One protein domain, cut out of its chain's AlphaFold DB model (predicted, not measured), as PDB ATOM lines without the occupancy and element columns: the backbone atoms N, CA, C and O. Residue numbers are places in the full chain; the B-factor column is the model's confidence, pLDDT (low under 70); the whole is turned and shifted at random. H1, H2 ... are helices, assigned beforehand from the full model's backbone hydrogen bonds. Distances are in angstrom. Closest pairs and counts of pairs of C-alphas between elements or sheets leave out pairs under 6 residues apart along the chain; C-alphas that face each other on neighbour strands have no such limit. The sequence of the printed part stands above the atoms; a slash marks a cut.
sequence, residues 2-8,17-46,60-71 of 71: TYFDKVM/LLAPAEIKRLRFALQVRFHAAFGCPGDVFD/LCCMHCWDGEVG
ATOM      1  N   THR A   2       3.191   6.435  -8.323       90.50
ATOM      2  CA  THR A   2       3.116   7.763  -7.693       90.50
ATOM      3  C   THR A   2       4.215   8.710  -8.189       90.50
ATOM      4  O   THR A   2       5.129   8.297  -8.915       90.50
ATOM      5  N   TYR A   3       4.161   9.990  -7.807       88.88
ATOM      6  CA  TYR A   3       5.269  10.919  -8.068       88.88
ATOM      7  C   TYR A   3       6.522  10.524  -7.282       88.88
ATOM      8  O   TYR A   3       7.631  10.597  -7.817       88.88
ATOM      9  N   PHE A   4       6.360  10.020  -6.054       89.94
ATOM     10  CA  PHE A   4       7.483   9.465  -5.301       89.94
ATOM     11  C   PHE A   4       8.095   8.239  -6.001       89.94
ATOM     12  O   PHE A   4       9.319   8.143  -6.109       89.94
ATOM     13  N   ASP A   5       7.281   7.346  -6.579       91.44
ATOM     14  CA  ASP A   5       7.794   6.219  -7.372       91.44
ATOM     15  C   ASP A   5       8.624   6.697  -8.572       91.44
ATOM     16  O   ASP A   5       9.675   6.118  -8.858       91.44
ATOM     17  N   LYS A   6       8.192   7.766  -9.262       90.94
ATOM     18  CA  LYS A   6       8.958   8.364 -10.371       90.94
ATOM     19  C   LYS A   6      10.341   8.833  -9.914       90.94
ATOM     20  O   LYS A   6      11.319   8.515 -10.588       90.94
ATOM     21  N   VAL A   7      10.439   9.520  -8.770       89.81
ATOM     22  CA  VAL A   7      11.735   9.899  -8.172       89.81
ATOM     23  C   VAL A   7      12.570   8.652  -7.892       89.81
ATOM     24  O   VAL A   7      13.721   8.552  -8.319       89.81
ATOM     25  N   MET A   8      11.977   7.664  -7.221       92.25
ATOM     26  CA  MET A   8      12.683   6.459  -6.794       92.25
ATOM     27  C   MET A   8      13.179   5.583  -7.950       92.25
ATOM     28  O   MET A   8      14.093   4.791  -7.735       92.25
ATOM     29  N   LEU A  17      27.153  -2.013  -0.167       96.62
ATOM     30  CA  LEU A  17      27.248  -1.188   1.034       96.62
ATOM     31  C   LEU A  17      26.031  -1.326   1.959       96.62
ATOM     32  O   LEU A  17      26.190  -1.252   3.178       96.62
ATOM     33  N   LEU A  18      24.824  -1.460   1.403       96.88
ATOM     34  CA  LEU A  18      23.576  -1.381   2.166       96.88
ATOM     35  C   LEU A  18      22.799  -2.693   2.136       96.88
ATOM     36  O   LEU A  18      22.373  -3.179   1.087       96.88
ATOM     37  N   ALA A  19      22.473  -3.201   3.321       97.06
ATOM     38  CA  ALA A  19      21.575  -4.334   3.451       97.06
ATOM     39  C   ALA A  19      20.141  -3.967   3.000       97.06
ATOM     40  O   ALA A  19      19.697  -2.821   3.157       97.06
ATOM     41  N   PRO A  20      19.321  -4.945   2.563       95.62
ATOM     42  CA  PRO A  20      17.940  -4.690   2.138       95.62
ATOM     43  C   PRO A  20      17.077  -3.955   3.181       95.62
ATOM     44  O   PRO A  20      16.224  -3.132   2.840       95.62
ATOM     45  N   ALA A  21      17.307  -4.220   4.471       96.12
ATOM     46  CA  ALA A  21      16.608  -3.538   5.558       96.12
ATOM     47  C   ALA A  21      16.994  -2.050   5.671       96.12
ATOM     48  O   ALA A  21      16.151  -1.222   6.023       96.12
ATOM     49  N   GLU A  22      18.240  -1.699   5.358       97.06
ATOM     50  CA  GLU A  22      18.743  -0.324   5.374       97.06
ATOM     51  C   GLU A  22      18.221   0.450   4.171       97.06
ATOM     52  O   GLU A  22      17.706   1.554   4.342       97.06
ATOM     53  N   ILE A  23      18.207  -0.174   2.989       95.75
ATOM     54  CA  ILE A  23      17.551   0.378   1.797       95.75
ATOM     55  C   ILE A  23      16.080   0.685   2.100       95.75
ATOM     56  O   ILE A  23      15.601   1.780   1.807       95.75
ATOM     57  N   LYS A  24      15.356  -0.231   2.758       94.44
ATOM     58  CA  LYS A  24      13.959   0.010   3.158       94.44
ATOM     59  C   LYS A  24      13.817   1.225   4.087       94.44
ATOM     60  O   LYS A  24      12.902   2.026   3.892       94.44
ATOM     61  N   ARG A  25      14.710   1.386   5.070       95.38
ATOM     62  CA  ARG A  25      14.716   2.551   5.978       95.38
ATOM     63  C   ARG A  25      15.045   3.847   5.238       95.38
ATOM     64  O   ARG A  25      14.376   4.852   5.465       95.38
ATOM     65  N   LEU A  26      16.020   3.818   4.331       94.38
ATOM     66  CA  LEU A  26      16.401   4.966   3.508       94.38
ATOM     67  C   LEU A  26      15.268   5.397   2.580       94.38
ATOM     68  O   LEU A  26      14.981   6.585   2.498       94.38
ATOM     69  N   ARG A  27      14.566   4.450   1.946       93.50
ATOM     70  CA  ARG A  27      13.380   4.752   1.127       93.50
ATOM     71  C   ARG A  27      12.314   5.499   1.925       93.50
ATOM     72  O   ARG A  27      11.810   6.511   1.454       93.50
ATOM     73  N   PHE A  28      12.014   5.039   3.139       91.19
ATOM     74  CA  PHE A  28      11.060   5.718   4.016       91.19
ATOM     75  C   PHE A  28      11.543   7.121   4.419       91.19
ATOM     76  O   PHE A  28      10.785   8.087   4.344       91.19
ATOM     77  N   ALA A  29      12.818   7.256   4.795       91.56
ATOM     78  CA  ALA A  29      13.397   8.549   5.152       91.56
ATOM     79  C   ALA A  29      13.361   9.541   3.978       91.56
ATOM     80  O   ALA A  29      13.020  10.705   4.175       91.56
ATOM     81  N   LEU A  30      13.662   9.077   2.761       90.00
ATOM     82  CA  LEU A  30      13.560   9.877   1.545       90.00
ATOM     83  C   LEU A  30      12.124  10.336   1.312       90.00
ATOM     84  O   LEU A  30      11.925  11.522   1.104       90.00
ATOM     85  N   GLN A  31      11.128   9.456   1.427       87.31
ATOM     86  CA  GLN A  31       9.720   9.829   1.250       87.31
ATOM     87  C   GLN A  31       9.314  10.980   2.179       87.31
ATOM     88  O   GLN A  31       8.850  12.023   1.723       87.31
ATOM     89  N   VAL A  32       9.598  10.842   3.479       84.56
ATOM     90  CA  VAL A  32       9.298  11.879   4.479       84.56
ATOM     91  C   VAL A  32      10.036  13.187   4.177       84.56
ATOM     92  O   VAL A  32       9.472  14.271   4.329       84.56
ATOM     93  N   ARG A  33      11.300  13.114   3.740       85.06
ATOM     94  CA  ARG A  33      12.089  14.310   3.412       85.06
ATOM     95  C   ARG A  33      11.633  14.980   2.125       85.06
ATOM     96  O   ARG A  33      11.583  16.202   2.104       85.06
ATOM     97  N   PHE A  34      11.258  14.218   1.102       80.88
ATOM     98  CA  PHE A  34      10.720  14.765  -0.142       80.88
ATOM     99  C   PHE A  34       9.426  15.532   0.113       80.88
ATOM    100  O   PHE A  34       9.299  16.676  -0.318       80.88
ATOM    101  N   HIS A  35       8.533  14.950   0.915       77.75
ATOM    102  CA  HIS A  35       7.291  15.588   1.342       77.75
ATOM    103  C   HIS A  35       7.510  16.922   2.068       77.75
ATOM    104  O   HIS A  35       6.721  17.847   1.901       77.75
ATOM    105  N   ALA A  36       8.564  17.018   2.883       77.44
ATOM    106  CA  ALA A  36       8.872  18.226   3.642       77.44
ATOM    107  C   ALA A  36       9.664  19.272   2.838       77.44
ATOM    108  O   ALA A  36       9.576  20.458   3.145       77.44
ATOM    109  N   ALA A  37      10.473  18.848   1.863       79.25
ATOM    110  CA  ALA A  37      11.438  19.714   1.187       79.25
ATOM    111  C   ALA A  37      10.933  20.307  -0.135       79.25
ATOM    112  O   ALA A  37      11.286  21.440  -0.445       79.25
ATOM    113  N   PHE A  38      10.147  19.559  -0.914       75.06
ATOM    114  CA  PHE A  38       9.858  19.911  -2.311       75.06
ATOM    115  C   PHE A  38       8.452  20.450  -2.564       75.06
ATOM    116  O   PHE A  38       8.075  20.565  -3.720       75.06
ATOM    117  N   GLY A  39       7.677  20.781  -1.525       80.50
ATOM    118  CA  GLY A  39       6.339  21.344  -1.723       80.50
ATOM    119  C   GLY A  39       5.486  20.454  -2.633       80.50
ATOM    120  O   GLY A  39       5.268  19.275  -2.322       80.50
ATOM    121  N   CYS A  40       5.033  21.000  -3.760       82.81
ATOM    122  CA  CYS A  40       4.183  20.312  -4.723       82.81
ATOM    123  C   CYS A  40       4.994  19.464  -5.724       82.81
ATOM    124  O   CYS A  40       6.051  19.886  -6.182       82.81
ATOM    125  N   PRO A  41       4.489  18.299  -6.183       86.06
ATOM    126  CA  PRO A  41       5.135  17.552  -7.266       86.06
ATOM    127  C   PRO A  41       5.340  18.366  -8.552       86.06
ATOM    128  O   PRO A  41       6.306  18.117  -9.269       86.06
ATOM    129  N   GLY A  42       4.462  19.333  -8.839       84.31
ATOM    130  CA  GLY A  42       4.589  20.253  -9.972       84.31
ATOM    131  C   GLY A  42       5.792  21.199  -9.897       84.31
ATOM    132  O   GLY A  42       6.186  21.735 -10.926       84.31
ATOM    133  N   ASP A  43       6.428  21.346  -8.729       82.00
ATOM    134  CA  ASP A  43       7.689  22.088  -8.586       82.00
ATOM    135  C   ASP A  43       8.896  21.282  -9.111       82.00
ATOM    136  O   ASP A  43       9.986  21.819  -9.304       82.00
ATOM    137  N   VAL A  44       8.713  19.973  -9.332       85.62
ATOM    138  CA  VAL A  44       9.758  19.030  -9.766       85.62
ATOM    139  C   VAL A  44       9.450  18.420 -11.134       85.62
ATOM    140  O   VAL A  44      10.364  18.176 -11.922       85.62
ATOM    141  N   PHE A  45       8.179  18.132 -11.416       86.25
ATOM    142  CA  PHE A  45       7.739  17.464 -12.634       86.25
ATOM    143  C   PHE A  45       6.806  18.355 -13.449       86.25
ATOM    144  O   PHE A  45       5.727  18.719 -12.980       86.25
ATOM    145  N   ASP A  46       7.163  18.592 -14.710       84.50
ATOM    146  CA  ASP A  46       6.263  19.219 -15.677       84.50
ATOM    147  C   ASP A  46       4.942  18.437 -15.778       84.50
ATOM    148  O   ASP A  46       4.926  17.206 -15.887       84.50
ATOM    149  N   LEU A  60      -1.662  22.281   3.280       57.94
ATOM    150  CA  LEU A  60      -0.912  21.973   4.501       57.94
ATOM    151  C   LEU A  60      -0.058  20.704   4.387       57.94
ATOM    152  O   LEU A  60       0.891  20.544   5.154       57.94
ATOM    153  N   CYS A  61      -0.362  19.796   3.453       62.94
ATOM    154  CA  CYS A  61       0.408  18.568   3.283       62.94
ATOM    155  C   CYS A  61       0.357  18.048   1.838       62.94
ATOM    156  O   CYS A  61      -0.382  17.121   1.498       62.94
ATOM    157  N   CYS A  62       1.253  18.567   0.995       76.25
ATOM    158  CA  CYS A  62       1.504  18.072  -0.365       76.25
ATOM    159  C   CYS A  62       1.811  16.556  -0.441       76.25
ATOM    160  O   CYS A  62       1.834  15.988  -1.530       76.25
ATOM    161  N   MET A  63       1.999  15.881   0.704       76.75
ATOM    162  CA  MET A  63       2.096  14.422   0.858       76.75
ATOM    163  C   MET A  63       1.071  13.661   0.015       76.75
ATOM    164  O   MET A  63       1.427  12.727  -0.694       76.75
ATOM    165  N   HIS A  64      -0.195  14.090   0.023       79.25
ATOM    166  CA  HIS A  64      -1.235  13.403  -0.747       79.25
ATOM    167  C   HIS A  64      -1.047  13.516  -2.263       79.25
ATOM    168  O   HIS A  64      -1.506  12.645  -2.994       79.25
ATOM    169  N   CYS A  65      -0.397  14.579  -2.737       82.62
ATOM    170  CA  CYS A  65      -0.062  14.736  -4.147       82.62
ATOM    171  C   CYS A  65       1.141  13.862  -4.514       82.62
ATOM    172  O   CYS A  65       1.127  13.239  -5.569       82.62
ATOM    173  N   TRP A  66       2.142  13.759  -3.635       84.44
ATOM    174  CA  TRP A  66       3.313  12.899  -3.837       84.44
ATOM    175  C   TRP A  66       2.975  11.404  -3.862       84.44
ATOM    176  O   TRP A  66       3.539  10.669  -4.680       84.44
ATOM    177  N   ASP A  67       2.024  10.986  -3.023       83.38
ATOM    178  CA  ASP A  67       1.520   9.610  -2.934       83.38
ATOM    179  C   ASP A  67       0.333   9.333  -3.883       83.38
ATOM    180  O   ASP A  67      -0.144   8.200  -3.969       83.38
ATOM    181  N   GLY A  68      -0.155  10.348  -4.603       77.19
ATOM    182  CA  GLY A  68      -1.234  10.209  -5.581       77.19
ATOM    183  C   GLY A  68      -0.777   9.491  -6.853       77.19
ATOM    184  O   GLY A  68       0.388   9.584  -7.248       77.19
ATOM    185  N   GLU A  69      -1.692   8.774  -7.514       75.19
ATOM    186  CA  GLU A  69      -1.402   8.177  -8.819       75.19
ATOM    187  C   GLU A  69      -1.127   9.264  -9.861       75.19
ATOM    188  O   GLU A  69      -1.847  10.259  -9.959       75.19
ATOM    189  N   VAL A  70      -0.068   9.069 -10.641       71.56
ATOM    190  CA  VAL A  70       0.241   9.927 -11.782       71.56
ATOM    191  C   VAL A  70      -0.719   9.568 -12.920       71.56
ATOM    192  O   VAL A  70      -0.719   8.416 -13.360       71.56
ATOM    193  N   GLY A  71      -1.514  10.547 -13.363       58.41
ATOM    194  CA  GLY A  71      -2.336  10.477 -14.579       58.41
ATOM    195  C   GLY A  71      -1.546  10.651 -15.871       58.41
ATOM    196  O   GLY A  71      -0.376  11.098 -15.810       58.41
TER     197      GLY A  71
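Overview. This is residues 2 to 8, 17 to 46 and 60 to 71 of the 71 residues of an uncharacterized protein of Cloacibacillus sp. An23 (UniProt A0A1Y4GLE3). One long helix, H2, makes most of the length, and two short helices, H1 and H3, gather loosely near its later half, while its first residues stick out as a free arm. At the later end of H2, residues 38 to 46 turn off as a winding stretch with no named element. The printed part has 49 residues with three named helices, in the order H1, H2, H3, and no named strand; the class is all helix. It is only just loose, close to compact, with a radius of gyration of the C-alphas of 11.8 A and spans of 33 by 22 by 15 A.

Arrangement. Start with H2, residues 20 to 37, the longest helix with 18 residues, and then find H1, residues 3 to 8. These two are close but not clearly touching; their closest C-alphas, those of Phe 4 and Gln 31, are 6.9 A apart. They run opposite ways at a steep tilt of 45 degrees. Next find H3, residues 63 to 66, which is close to H2 but not clearly touching it, with the closest C-alphas, those of His 35 and Met 63, 5.3 A apart. H1 and H3 only just touch, with 3 pairs of C-alphas within 8 A; the closest are those of Tyr 3 and Trp 66, at 5.1 A. In H1 and H2 every O i to N i+4 pair is within hydrogen-bond range; H3 is too short for such a pair.

Along the chain. Find C-alpha 20 at (17.940, -4.690, 2.138); from there H2 runs 25.3 A to C-alpha 37 at (11.438, 19.714, 1.187). H1 measures 8.7 A from C-alpha 3 to C-alpha 8, and H3 measures 5.1 A, ending with C-alpha 66 at (3.313, 12.899, -3.837).

Size, cuts and confidence. The C-alphas of Leu 17 and Leu 60 are the two farthest apart, at 36.6 A. Residues 19 to 25, of which 20 to 25 belong to H2, stand free. Residues 9 to 16 are not printed, with 18.2 A between C-alphas 8 and 17; residues 47 to 59 are not printed either, with 21.6 A between C-alphas 46 and 60. Both links between the helices run across these cuts. Residues 60, 61 and 71 have pLDDT under 70.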